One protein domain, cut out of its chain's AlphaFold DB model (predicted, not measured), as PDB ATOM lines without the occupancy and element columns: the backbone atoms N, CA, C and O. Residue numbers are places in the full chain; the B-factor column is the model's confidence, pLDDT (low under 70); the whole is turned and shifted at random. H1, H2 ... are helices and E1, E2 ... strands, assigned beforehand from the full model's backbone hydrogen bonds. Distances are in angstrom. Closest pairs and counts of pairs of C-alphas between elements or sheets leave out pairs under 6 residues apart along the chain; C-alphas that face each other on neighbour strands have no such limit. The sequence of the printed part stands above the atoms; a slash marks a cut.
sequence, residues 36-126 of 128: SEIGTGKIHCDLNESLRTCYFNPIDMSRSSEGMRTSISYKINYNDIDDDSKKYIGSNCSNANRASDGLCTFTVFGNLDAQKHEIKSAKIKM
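This is residues 36 to 126 of the 128 residues of an uncharacterized protein of Komagataeibacter maltaceti (UniProt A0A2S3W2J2). What does the model look like at first sight? It is a small closed barrel of five strands, E1 to E5, of which E1, E4 and E5 bend sharply, with one very short helix, H1, on the barrel near E5, and two long loops, residues 59 to 73 and 87 to 105. How is the ring made? Round it run E1, E2, E3, E5, E4 and back to E1, a mixed sheet in which E3 and E5 are parallel and the other neighbours antiparallel. How large and how regular is it? The printed part has 91 residues, with named elements in the order E1 E2 E3 H1 E4 E5; the class is mostly strand, though under half of the residues are in named elements. The whole is compact, with a radius of gyration of the C-alphas of 12.1 A, and rounded, with spans of 33 by 24 by 22 A.

Which strands begin the barrel? E1, residues 36 to 46, E2, residues 53 to 58, and E3, residues 74 to 77, form a meander, each strand the antiparallel neighbour of the one before. In the hairpin of E1 and E2, at 131 degrees between directions, N 44 and O 55 are within hydrogen-bond range at 2.9 A; in the hairpin of E2 and E3, at 149 degrees, N 54 and O 76 are at 2.8 A. How is the ring closed? E4, residues 106 to 113, and E5, residues 118 to 125, form an antiparallel hairpin at 157 degrees, with N 109 and O 123 within hydrogen-bond range at 2.9 A. E5 is the parallel neighbour of E3, with N 119 and O 75 at 2.8 A, and E4 is the antiparallel neighbour of E1, with N 38 and O 108 at 2.8 A. How does E1 reach two neighbours? Its pairing is staggered: residues 36 to 41 pair with E4 and residues 41 to 46 with E2, which lie on opposite sides of it. Where is the helix? H1, residues 83 to 86, is on the barrel; its closest C-alphas to E5 are those of Ser 85 and Ile 124, 5.2 A apart. It is too short for any O i to N i+4 pair, and its one O i to N i+3 pair is within hydrogen-bond range.

Where does the first strand run? E1 begins at C-alpha 36, at (55.528, -30.904, -10.413), spans 24.6 A and bends by 84 degrees at residue 40. How long are the other elements? E2 spans 16.5 A, E3 10.2 A and H1 5.2 A from first to last C-alpha. Where do the last two strands run? E4 spans 19.0 A from C-alpha 106, at (51.514, -39.064, -21.470), and bends by 72 degrees at residue 110. E5 spans 18.3 A, bends by 79 degrees at residue 121 and ends at C-alpha 125, at (49.464, -33.761, -21.143).

How far does it reach? The two C-alphas farthest apart are those of Glu 49 and Arg 63, 36.3 A, and the printed part has no cut. Which links are long? The links E2 to E3, of 15 residues, and H1 to E4, of 19 residues, are long; E3 to H1 and E4 to E5 are tight, and E1 to E2 is short. Where is the model's confidence low? The mean pLDDT of the printed part is 70.8, and 31 residues are under 70: residue 47, residues 49 to 51, residues 60 to 71 and residues 90 to 104.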
ATOM      1  N   SER A  36      54.208 -30.534  -9.901       72.62
ATOM      2  CA  SER A  36      55.528 -30.904 -10.413       72.62
ATOM      3  C   SER A  36      55.352 -31.935 -11.521       72.62
ATOM      4  O   SER A  36      54.380 -32.696 -11.539       72.62
ATOM      5  N   GLU A  37      56.258 -31.925 -12.498       77.44
ATOM      6  CA  GLU A  37      56.297 -33.007 -13.473       77.44
ATOM      7  C   GLU A  37      56.659 -34.296 -12.740       77.44
ATOM      8  O   GLU A  37      57.756 -34.430 -12.206       77.44
ATOM      9  N   ILE A  38      55.712 -35.229 -12.711       77.12
ATOM     10  CA  ILE A  38      55.893 -36.538 -12.096       77.12
ATOM     11  C   ILE A  38      56.687 -37.433 -13.057       77.12
ATOM     12  O   ILE A  38      57.612 -38.129 -12.648       77.12
ATOM     13  N   GLY A  39      56.344 -37.399 -14.347       78.12
ATOM     14  CA  GLY A  39      57.087 -38.096 -15.392       78.12
ATOM     15  C   GLY A  39      56.244 -38.405 -16.621       78.12
ATOM     16  O   GLY A  39      55.054 -38.094 -16.680       78.12
ATOM     17  N   THR A  40      56.857 -39.060 -17.605       81.06
ATOM     18  CA  THR A  40      56.190 -39.483 -18.843       81.06
ATOM     19  C   THR A  40      56.011 -41.002 -18.871       81.06
ATOM     20  O   THR A  40      56.909 -41.747 -18.493       81.06
ATOM     21  N   GLY A  41      54.842 -41.491 -19.282       80.62
ATOM     22  CA  GLY A  41      54.517 -42.916 -19.212       80.62
ATOM     23  C   GLY A  41      53.148 -43.278 -19.779       80.62
ATOM     24  O   GLY A  41      52.486 -42.455 -20.405       80.62
ATOM     25  N   LYS A  42      52.711 -44.523 -19.575       81.44
ATOM     26  CA  LYS A  42      51.387 -45.000 -20.009       81.44
ATOM     27  C   LYS A  42      50.373 -44.840 -18.884       81.44
ATOM     28  O   LYS A  42      50.693 -45.115 -17.731       81.44
ATOM     29  N   ILE A  43      49.143 -44.459 -19.221       79.38
ATOM     30  CA  ILE A  43      48.021 -44.406 -18.275       79.38
ATOM     31  C   ILE A  43      46.959 -45.407 -18.715       79.38
ATOM     32  O   ILE A  43      46.527 -45.395 -19.867       79.38
ATOM     33  N   HIS A  44      46.519 -46.250 -17.788       79.19
ATOM     34  CA  HIS A  44      45.402 -47.165 -17.983       79.19
ATOM     35  C   HIS A  44      44.321 -46.888 -16.944       79.19
ATOM     36  O   HIS A  44      44.606 -46.915 -15.752       79.19
ATOM     37  N   CYS A  45      43.088 -46.642 -17.379       76.81
ATOM     38  CA  CYS A  45      41.967 -46.377 -16.484       76.81
ATOM     39  C   CYS A  45      40.912 -47.470 -16.589       76.81
ATOM     40  O   CYS A  45      40.382 -47.728 -17.667       76.81
ATOM     41  N   ASP A  46      40.573 -48.057 -15.447       74.12
ATOM     42  CA  ASP A  46      39.365 -48.848 -15.282       74.12
ATOM     43  C   ASP A  46      38.218 -47.894 -14.921       74.12
ATOM     44  O   ASP A  46      38.101 -47.415 -13.787       74.12
ATOM     45  N   LEU A  47      37.413 -47.562 -15.933       69.69
ATOM     46  CA  LEU A  47      36.266 -46.659 -15.811       69.69
ATOM     47  C   LEU A  47      35.000 -47.363 -15.309       69.69
ATOM     48  O   LEU A  47      33.935 -46.745 -15.296       69.69
ATOM     49  N   ASN A  48      35.091 -48.631 -14.895       71.44
ATOM     50  CA  ASN A  48      33.942 -49.331 -14.349       71.44
ATOM     51  C   ASN A  48      33.410 -48.600 -13.100       71.44
ATOM     52  O   ASN A  48      34.180 -48.100 -12.266       71.44
ATOM     53  N   GLU A  49      32.082 -48.510 -12.995       55.88
ATOM     54  CA  GLU A  49      31.377 -47.544 -12.138       55.88
ATOM     55  C   GLU A  49      31.735 -47.652 -10.650       55.88
ATOM     56  O   GLU A  49      31.649 -46.667  -9.919       55.88
ATOM     57  N   SER A  50      32.188 -48.825 -10.206       57.88
ATOM     58  CA  SER A  50      32.483 -49.116  -8.806       57.88
ATOM     59  C   SER A  50      33.883 -48.710  -8.333       57.88
ATOM     60  O   SER A  50      34.092 -48.631  -7.125       57.88
ATOM     61  N   LEU A  51      34.858 -48.496  -9.229       61.31
ATOM     62  CA  LEU A  51      36.267 -48.328  -8.824       61.31
ATOM     63  C   LEU A  51      36.967 -47.102  -9.416       61.31
ATOM     64  O   LEU A  51      37.905 -46.632  -8.772       61.31
ATOM     65  N   ARG A  52      36.539 -46.590 -10.587       71.94
ATOM     66  CA  ARG A  52      37.093 -45.401 -11.281       71.94
ATOM     67  C   ARG A  52      38.588 -45.165 -10.998       71.94
ATOM     68  O   ARG A  52      38.993 -44.113 -10.503       71.94
ATOM     69  N   THR A  53      39.404 -46.188 -11.238       80.50
ATOM     70  CA  THR A  53      40.819 -46.204 -10.846       80.50
ATOM     71  C   THR A  53      41.690 -46.174 -12.089       80.50
ATOM     72  O   THR A  53      41.492 -46.959 -13.012       80.50
ATOM     73  N   CYS A  54      42.684 -45.295 -12.090       81.62
ATOM     74  CA  CYS A  54      43.709 -45.207 -13.116       81.62
ATOM     75  C   CYS A  54      45.070 -45.657 -12.574       81.62
ATOM     76  O   CYS A  54      45.365 -45.514 -11.389       81.62
ATOM     77  N   TYR A  55      45.907 -46.186 -13.455       84.19
ATOM     78  CA  TYR A  55      47.266 -46.625 -13.179       84.19
ATOM     79  C   TYR A  55      48.216 -45.946 -14.154       84.19
ATOM     80  O   TYR A  55      48.032 -46.039 -15.368       84.19
ATOM     81  N   PHE A  56      49.225 -45.271 -13.618       84.31
ATOM     82  CA  PHE A  56      50.302 -44.652 -14.368       84.31
ATOM     83  C   PHE A  56      51.574 -45.486 -14.256       84.31
ATOM     84  O   PHE A  56      52.072 -45.743 -13.160       84.31
ATOM     85  N   ASN A  57      52.099 -45.885 -15.409       83.06
ATOM     86  CA  ASN A  57      53.332 -46.643 -15.550       83.06
ATOM     87  C   ASN A  57      54.378 -45.748 -16.229       83.06
ATOM     88  O   ASN A  57      54.290 -45.557 -17.448       83.06
ATOM     89  N   PRO A  58      55.338 -45.180 -15.478       78.44
ATOM     90  CA  PRO A  58      56.388 -44.346 -16.050       78.44
ATOM     91  C   PRO A  58      57.242 -45.145 -17.044       78.44
ATOM     92  O   PRO A  58      57.609 -46.289 -16.785       78.44
ATOM     93  N   ILE A  59      57.563 -44.535 -18.186       76.12
ATOM     94  CA  ILE A  59      58.508 -45.065 -19.177       76.12
ATOM     95  C   ILE A  59      59.776 -44.225 -19.071       76.12
ATOM     96  O   ILE A  59      59.713 -43.001 -19.035       76.12
ATOM     97  N   ASP A  60      60.926 -44.889 -18.995       58.62
ATOM     98  CA  ASP A  60      62.226 -44.254 -18.775       58.62
ATOM     99  C   ASP A  60      62.524 -43.197 -19.852       58.62
ATOM    100  O   ASP A  60      62.863 -43.522 -20.990       58.62
ATOM    101  N   MET A  61      62.404 -41.919 -19.494       52.50
ATOM    102  CA  MET A  61      62.978 -40.808 -20.248       52.50
ATOM    103  C   MET A  61      63.711 -39.884 -19.281       52.50
ATOM    104  O   MET A  61      63.278 -38.779 -18.983       52.50
ATOM    105  N   SER A  62      64.875 -40.356 -18.835       47.47
ATOM    106  CA  SER A  62      65.895 -39.604 -18.096       47.47
ATOM    107  C   SER A  62      65.538 -39.194 -16.661       47.47
ATOM    108  O   SER A  62      64.402 -38.908 -16.303       47.47
ATOM    109  N   ARG A  63      66.571 -39.190 -15.810       46.06
ATOM    110  CA  ARG A  63      66.500 -38.854 -14.382       46.06
ATOM    111  C   ARG A  63      66.137 -37.375 -14.180       46.06
ATOM    112  O   ARG A  63      67.038 -36.566 -13.967       46.06
ATOM    113  N   SER A  64      64.859 -37.008 -14.203       46.50
ATOM    114  CA  SER A  64      64.408 -35.707 -13.694       46.50
ATOM    115  C   SER A  64      63.953 -35.818 -12.228       46.50
ATOM    116  O   SER A  64      63.054 -36.565 -11.856       46.50
ATOM    117  N   SER A  65      64.718 -35.117 -11.389       46.75
ATOM    118  CA  SER A  65      64.462 -34.495 -10.074       46.75
ATOM    119  C   SER A  65      63.633 -35.131  -8.941       46.75
ATOM    120  O   SER A  65      63.865 -34.705  -7.815       46.75
ATOM    121  N   GLU A  66      62.753 -36.124  -9.122       52.72
ATOM    122  CA  GLU A  66      61.864 -36.584  -8.020       52.72
ATOM    123  C   GLU A  66      61.807 -38.108  -7.773       52.72
ATOM    124  O   GLU A  66      60.982 -38.599  -7.006       52.72
ATOM    125  N   GLY A  67      62.757 -38.883  -8.308       51.31
ATOM    126  CA  GLY A  67      63.005 -40.251  -7.820       51.31
ATOM    127  C   GLY A  67      61.953 -41.298  -8.210       51.31
ATOM    128  O   GLY A  67      61.814 -42.316  -7.525       51.31
ATOM    129  N   MET A  68      61.232 -41.085  -9.311       59.06
ATOM    130  CA  MET A  68      60.274 -42.059  -9.826       59.06
ATOM    131  C   MET A  68      60.992 -43.312 -10.351       59.06
ATOM    132  O   MET A  68      61.939 -43.225 -11.132       59.06
ATOM    133  N   ARG A  69      60.565 -44.497  -9.898       60.78
ATOM    134  CA  ARG A  69      61.146 -45.777 -10.331       60.78
ATOM    135  C   ARG A  69      60.345 -46.321 -11.505       60.78
ATOM    136  O   ARG A  69      59.150 -46.558 -11.376       60.78
ATOM    137  N   THR A  70      61.017 -46.597 -12.615       64.62
ATOM    138  CA  THR A  70      60.402 -47.098 -13.856       64.62
ATOM    139  C   THR A  70      59.788 -48.494 -13.748       64.62
ATOM    140  O   THR A  70      59.006 -48.894 -14.601       64.62
ATOM    141  N   SER A  71      60.073 -49.224 -12.667       64.62
ATOM    142  CA  SER A  71      59.453 -50.515 -12.358       64.62
ATOM    143  C   SER A  71      58.184 -50.425 -11.500       64.62
ATOM    144  O   SER A  71      57.603 -51.462 -11.184       64.62
ATOM    145  N   ILE A  72      57.759 -49.225 -11.089       73.56
ATOM    146  CA  ILE A  72      56.653 -49.038 -10.145       73.56
ATOM    147  C   ILE A  72      55.459 -48.385 -10.842       73.56
ATOM    148  O   ILE A  72      55.579 -47.326 -11.449       73.56
ATOM    149  N   SER A  73      54.294 -49.022 -10.709       80.38
ATOM    150  CA  SER A  73      53.005 -48.463 -11.120       80.38
ATOM    151  C   SER A  73      52.433 -47.582 -10.014       80.38
ATOM    152  O   SER A  73      52.466 -47.962  -8.842       80.38
ATOM    153  N   TYR A  74      51.876 -46.436 -10.389       84.50
ATOM    154  CA  TYR A  74      51.275 -45.484  -9.464       84.50
ATOM    155  C   TYR A  74      49.773 -45.388  -9.695       84.50
ATOM    156  O   TYR A  74      49.311 -45.237 -10.825       84.50
ATOM    157  N   LYS A  75      48.997 -45.462  -8.618       88.00
ATOM    158  CA  LYS A  75      47.540 -45.382  -8.665       88.00
ATOM    159  C   LYS A  75      47.086 -43.924  -8.674       88.00
ATOM    160  O   LYS A  75      47.562 -43.115  -7.887       88.00
ATOM    161  N   ILE A  76      46.122 -43.606  -9.524       86.69
ATOM    162  CA  ILE A  76      45.459 -42.304  -9.601       86.69
ATOM    163  C   ILE A  76      43.959 -42.546  -9.465       86.69
ATOM    164  O   ILE A  76      43.394 -43.381 -10.173       86.69
ATOM    165  N   ASN A  77      43.285 -41.836  -8.567       85.88
ATOM    166  CA  ASN A  77      41.827 -41.826  -8.582       85.88
ATOM    167  C   ASN A  77      41.364 -41.004  -9.789       85.88
ATOM    168  O   ASN A  77      41.838 -39.890  -9.986       85.88
ATOM    169  N   TYR A  78      40.426 -41.509 -10.588       81.50
ATOM    170  CA  TYR A  78      39.911 -40.761 -11.739       81.50
ATOM    171  C   TYR A  78      39.332 -39.395 -11.344       81.50
ATOM    172  O   TYR A  78      39.400 -38.437 -12.110       81.50
ATOM    173  N   ASN A  79      38.762 -39.292 -10.141       84.00
ATOM    174  CA  ASN A  79      38.215 -38.033  -9.641       84.00
ATOM    175  C   ASN A  79      39.306 -37.006  -9.291       84.00
ATOM    176  O   ASN A  79      39.010 -35.815  -9.286       84.00
ATOM    177  N   ASP A  80      40.540 -37.457  -9.062       84.31
ATOM    178  CA  ASP A  80      41.706 -36.611  -8.777       84.31
ATOM    179  C   ASP A  80      42.400 -36.130 -10.068       84.31
ATOM    180  O   ASP A  80      43.387 -35.388 -10.025       84.31
ATOM    181  N   ILE A  81      41.893 -36.555 -11.231       82.50
ATOM    182  CA  ILE A  81      42.348 -36.102 -12.543       82.50
ATOM    183  C   ILE A  81      41.579 -34.838 -12.923       82.50
ATOM    184  O   ILE A  81      40.352 -34.789 -12.826       82.50
ATOM    185  N   ASP A  82      42.315 -33.835 -13.388       83.06
ATOM    186  CA  ASP A  82      41.755 -32.577 -13.877       83.06
ATOM    187  C   ASP A  82      40.740 -32.801 -15.015       83.06
ATOM    188  O   ASP A  82      40.941 -33.652 -15.889       83.06
ATOM    189  N   ASP A  83      39.648 -32.036 -15.030       82.75
ATOM    190  CA  ASP A  83      38.535 -32.265 -15.962       82.75
ATOM    191  C   ASP A  83      38.962 -32.100 -17.427       82.75
ATOM    192  O   ASP A  83      38.594 -32.914 -18.278       82.75
ATOM    193  N   ASP A  84      39.845 -31.137 -17.711       81.19
ATOM    194  CA  ASP A  84      40.421 -30.947 -19.046       81.19
ATOM    195  C   ASP A  84      41.303 -32.125 -19.476       81.19
ATOM    196  O   ASP A  84      41.472 -32.375 -20.672       81.19
ATOM    197  N   SER A  85      41.867 -32.852 -18.508       80.44
ATOM    198  CA  SER A  85      42.714 -34.024 -18.737       80.44
ATOM    199  C   SER A  85      41.894 -35.302 -18.949       80.44
ATOM    200  O   SER A  85      42.343 -36.221 -19.637       80.44
ATOM    201  N   LYS A  86      40.663 -35.367 -18.423       79.00
ATOM    202  CA  LYS A  86      39.781 -36.539 -18.565       79.00
ATOM    203  C   LYS A  86      39.417 -36.847 -20.012       79.00
ATOM    204  O   LYS A  86      39.210 -38.012 -20.328       79.00
ATOM    205  N   LYS A  87      39.411 -35.856 -20.911       76.38
ATOM    206  CA  LYS A  87      39.148 -36.062 -22.351       76.38
ATOM    207  C   LYS A  87      40.172 -36.973 -23.043       76.38
ATOM    208  O   LYS A  87      39.879 -37.546 -24.089       76.38
ATOM    209  N   TYR A  88      41.376 -37.094 -22.479       71.62
ATOM    210  CA  TYR A  88      42.412 -37.988 -22.997       71.62
ATOM    211  C   TYR A  88      42.190 -39.440 -22.543       71.62
ATOM    212  O   TYR A  88      42.661 -40.370 -23.199       71.62
ATOM    213  N   ILE A  89      41.420 -39.640 -21.467       71.00
ATOM    214  CA  ILE A  89      41.038 -40.942 -20.920       71.00
ATOM    215  C   ILE A  89      39.799 -41.443 -21.672       71.00
ATOM    216  O   ILE A  89      38.753 -40.807 -21.664       71.00
ATOM    217  N   GLY A  90      39.913 -42.583 -22.343       58.56
ATOM    218  CA  GLY A  90      38.926 -43.103 -23.295       58.56
ATOM    219  C   GLY A  90      39.189 -42.715 -24.758       58.56
ATOM    220  O   GLY A  90      38.499 -43.206 -25.646       58.56
ATOM    221  N   SER A  91      40.197 -41.881 -25.045       59.91
ATOM    222  CA  SER A  91      40.644 -41.631 -26.425       59.91
ATOM    223  C   SER A  91      41.272 -42.896 -27.040       59.91
ATOM    224  O   SER A  91      41.700 -43.785 -26.298       59.91
ATOM    225  N   ASN A  92      41.389 -42.979 -28.376       54.12
ATOM    226  CA  ASN A  92      42.000 -44.120 -29.102       54.12
ATOM    227  C   ASN A  92      43.397 -44.531 -28.580       54.12
ATOM    228  O   ASN A  92      43.852 -45.643 -28.830       54.12
ATOM    229  N   CYS A  93      44.056 -43.652 -27.828       57.72
ATOM    230  CA  CYS A  93      45.317 -43.882 -27.133       57.72
ATOM    231  C   CYS A  93      45.231 -44.732 -25.854       57.72
ATOM    232  O   CYS A  93      46.240 -45.268 -25.405       57.72
ATOM    233  N   SER A  94      44.053 -44.833 -25.244       50.91
ATOM    234  CA  SER A  94      43.813 -45.406 -23.908       50.91
ATOM    235  C   SER A  94      42.925 -46.653 -23.948       50.91
ATOM    236  O   SER A  94      42.277 -47.002 -22.962       50.91
ATOM    237  N   ASN A  95      42.855 -47.293 -25.120       44.47
ATOM    238  CA  ASN A  95      41.787 -48.222 -25.450       44.47
ATOM    239  C   ASN A  95      41.686 -49.394 -24.457       44.47
ATOM    240  O   ASN A  95      42.677 -50.017 -24.079       44.47
ATOM    241  N   ALA A  96      40.448 -49.681 -24.054       44.44
ATOM    242  CA  ALA A  96      40.037 -50.445 -22.873       44.44
ATOM    243  C   ALA A  96      40.359 -51.957 -22.880       44.44
ATOM    244  O   ALA A  96      39.917 -52.689 -21.995       44.44
ATOM    245  N   ASN A  97      41.135 -52.451 -23.846       41.91
ATOM    246  CA  ASN A  97      41.534 -53.853 -23.896       41.91
ATOM    247  C   ASN A  97      42.908 -54.025 -23.249       41.91
ATOM    248  O   ASN A  97      43.917 -53.602 -23.805       41.91
ATOM    249  N   ARG A  98      42.945 -54.753 -22.124       45.97
ATOM    250  CA  ARG A  98      44.149 -55.172 -21.367       45.97
ATOM    251  C   ARG A  98      45.257 -55.860 -22.197       45.97
ATOM    252  O   ARG A  98      46.290 -56.202 -21.638       45.97
ATOM    253  N   ALA A  99      45.040 -56.095 -23.492       39.12
ATOM    254  CA  ALA A  99      45.951 -56.782 -24.404       39.12
ATOM    255  C   ALA A  99      46.632 -55.861 -25.433       39.12
ATOM    256  O   ALA A  99      47.578 -56.296 -26.083       39.12
ATOM    257  N   SER A 100      46.181 -54.613 -25.596       39.56
ATOM    258  CA  SER A 100      46.849 -53.656 -26.477       39.56
ATOM    259  C   SER A 100      47.409 -52.541 -25.621       39.56
ATOM    260  O   SER A 100      46.694 -51.618 -25.246       39.56
ATOM    261  N   ASP A 101      48.697 -52.643 -25.316       43.66
ATOM    262  CA  ASP A 101      49.506 -51.521 -24.864       43.66
ATOM    263  C   ASP A 101      49.137 -50.272 -25.678       43.66
ATOM    264  O   ASP A 101      49.422 -50.196 -26.874       43.66
ATOM    265  N   GLY A 102      48.454 -49.313 -25.048       47.66
ATOM    266  CA  GLY A 102      48.146 -48.032 -25.670       47.66
ATOM    267  C   GLY A 102      49.437 -47.416 -26.212       47.66
ATOM    268  O   GLY A 102      50.427 -47.307 -25.487       47.66
ATOM    269  N   LEU A 103      49.440 -47.075 -27.502       55.03
ATOM    270  CA  LEU A 103      50.601 -46.556 -28.239       55.03
ATOM    271  C   LEU A 103      51.082 -45.184 -27.735       55.03
ATOM    272  O   LEU A 103      52.162 -44.746 -28.118       55.03
ATOM    273  N   CYS A 104      50.297 -44.504 -26.896       68.56
ATOM    274  CA  CYS A 104      50.541 -43.120 -26.514       68.56
ATOM    275  C   CYS A 104      51.182 -43.025 -25.125       68.56
ATOM    276  O   CYS A 104      50.721 -43.625 -24.151       68.56
ATOM    277  N   THR A 105      52.247 -42.237 -25.048       75.88
ATOM    278  CA  THR A 105      52.844 -41.770 -23.802       75.88
ATOM    279  C   THR A 105      52.172 -40.474 -23.374       75.88
ATOM    280  O   THR A 105      51.768 -39.662 -24.200       75.88
ATOM    281  N   PHE A 106      52.055 -40.271 -22.070       79.94
ATOM    282  CA  PHE A 106      51.514 -39.064 -21.470       79.94
ATOM    283  C   PHE A 106      52.491 -38.536 -20.439       79.94
ATOM    284  O   PHE A 106      53.052 -39.320 -19.672       79.94
ATOM    285  N   THR A 107      52.646 -37.220 -20.379       81.88
ATOM    286  CA  THR A 107      53.348 -36.561 -19.281       81.88
ATOM    287  C   THR A 107      52.342 -36.246 -18.182       81.88
ATOM    288  O   THR A 107      51.323 -35.592 -18.421       81.88
ATOM    289  N   VAL A 108      52.614 -36.744 -16.982       82.31
ATOM    290  CA  VAL A 108      51.785 -36.550 -15.797       82.31
ATOM    291  C   VAL A 108      52.433 -35.500 -14.914       82.31
ATOM    292  O   VAL A 108      53.613 -35.591 -14.581       82.31
ATOM    293  N   PHE A 109      51.638 -34.516 -14.515       82.69
ATOM    294  CA  PHE A 109      52.000 -33.481 -13.555       82.69
ATOM    295  C   PHE A 109      51.103 -33.618 -12.334       82.69
ATOM    296  O   PHE A 109      49.906 -33.861 -12.490       82.69
ATOM    297  N   GLY A 110      51.629 -33.450 -11.126       81.38
ATOM    298  CA  GLY A 110      50.806 -33.660  -9.945       81.38
ATOM    299  C   GLY A 110      51.555 -33.705  -8.631       81.38
ATOM    300  O   GLY A 110      52.689 -33.254  -8.533       81.38
ATOM    301  N   ASN A 111      50.902 -34.280  -7.620       82.06
ATOM    302  CA  ASN A 111      51.508 -34.549  -6.320       82.06
ATOM    303  C   ASN A 111      51.612 -36.062  -6.068       82.06
ATOM    304  O   ASN A 111      50.594 -36.764  -6.002       82.06
ATOM    305  N   LEU A 112      52.850 -36.544  -5.938       79.56
ATOM    306  CA  LEU A 112      53.194 -37.952  -5.781       79.56
ATOM    307  C   LEU A 112      53.362 -38.337  -4.304       79.56
ATOM    308  O   LEU A 112      54.262 -37.861  -3.616       79.56
ATOM    309  N   ASP A 113      52.563 -39.291  -3.832       82.25
ATOM    310  CA  ASP A 113      52.796 -39.991  -2.570       82.25
ATOM    311  C   ASP A 113      53.630 -41.253  -2.838       82.25
ATOM    312  O   ASP A 113      53.109 -42.339  -3.107       82.25
ATOM    313  N   ALA A 114      54.956 -41.101  -2.787       73.25
ATOM    314  CA  ALA A 114      55.895 -42.179  -3.086       73.25
ATOM    315  C   ALA A 114      55.802 -43.369  -2.110       73.25
ATOM    316  O   ALA A 114      56.160 -44.480  -2.487       73.25
ATOM    317  N   GLN A 115      55.316 -43.168  -0.877       79.31
ATOM    318  CA  GLN A 115      55.159 -44.260   0.095       79.31
ATOM    319  C   GLN A 115      53.944 -45.132  -0.225       79.31
ATOM    320  O   GLN A 115      53.989 -46.348  -0.043       79.31
ATOM    321  N   LYS A 116      52.859 -44.510  -0.695       81.81
ATOM    322  CA  LYS A 116      51.615 -45.205  -1.052       81.81
ATOM    323  C   LYS A 116      51.549 -45.623  -2.516       81.81
ATOM    324  O   LYS A 116      50.659 -46.385  -2.877       81.81
ATOM    325  N   HIS A 117      52.489 -45.155  -3.334       82.56
ATOM    326  CA  HIS A 117      52.450 -45.281  -4.788       82.56
ATOM    327  C   HIS A 117      51.149 -44.704  -5.365       82.56
ATOM    328  O   HIS A 117      50.522 -45.295  -6.242       82.56
ATOM    329  N   GLU A 118      50.732 -43.545  -4.852       84.25
ATOM    330  CA  GLU A 118      49.490 -42.869  -5.236       84.25
ATOM    331  C   GLU A 118      49.767 -41.448  -5.733       84.25
ATOM    332  O   GLU A 118      50.625 -40.749  -5.198       84.25
ATOM    333  N   ILE A 119      49.014 -41.002  -6.734       83.25
ATOM    334  CA  ILE A 119      49.013 -39.624  -7.227       83.25
ATOM    335  C   ILE A 119      47.680 -38.999  -6.814       83.25
ATOM    336  O   ILE A 119      46.623 -39.456  -7.243       83.25
ATOM    337  N   LYS A 120      47.739 -37.977  -5.953       79.88
ATOM    338  CA  LYS A 120      46.553 -37.358  -5.317       79.88
ATOM    339  C   LYS A 120      45.941 -36.213  -6.120       79.88
ATOM    340  O   LYS A 120      44.855 -35.744  -5.804       79.88
ATOM    341  N   SER A 121      46.665 -35.722  -7.114       79.50
ATOM    342  CA  SER A 121      46.183 -34.766  -8.102       79.50
ATOM    343  C   SER A 121      46.984 -34.984  -9.371       79.50
ATOM    344  O   SER A 121      48.207 -35.098  -9.302       79.50
ATOM    345  N   ALA A 122      46.311 -35.089 -10.513       79.88
ATOM    346  CA  ALA A 122      46.975 -35.364 -11.779       79.88
ATOM    347  C   ALA A 122      46.435 -34.478 -12.900       79.88
ATOM    348  O   ALA A 122      45.237 -34.447 -13.185       79.88
ATOM    349  N   LYS A 123      47.351 -33.808 -13.592       86.06
ATOM    350  CA  LYS A 123      47.130 -33.189 -14.892       86.06
ATOM    351  C   LYS A 123      47.889 -33.990 -15.938       86.06
ATOM    352  O   LYS A 123      49.069 -34.287 -15.763       86.06
ATOM    353  N   ILE A 124      47.206 -34.349 -17.017       82.62
ATOM    354  CA  ILE A 124      47.745 -35.215 -18.063       82.62
ATOM    355  C   ILE A 124      47.929 -34.372 -19.317       82.62
ATOM    356  O   ILE A 124      46.987 -33.740 -19.797       82.62
ATOM    357  N   LYS A 125      49.145 -34.379 -19.859       80.19
ATOM    358  CA  LYS A 125      49.464 -33.761 -21.143       80.19
ATOM    359  C   LYS A 125      49.851 -34.847 -22.145       80.19
ATOM    360  O   LYS A 125      50.677 -35.707 -21.848       80.19
ATOM    361  N   MET A 126      49.251 -34.795 -23.328       71.38
ATOM    362  CA  MET A 126      49.688 -35.593 -24.471       71.38
ATOM    363  C   MET A 126      50.869 -34.870 -25.150       71.38
ATOM    364  O   MET A 126      50.833 -33.637 -25.215       71.38
TER     365      MET A 126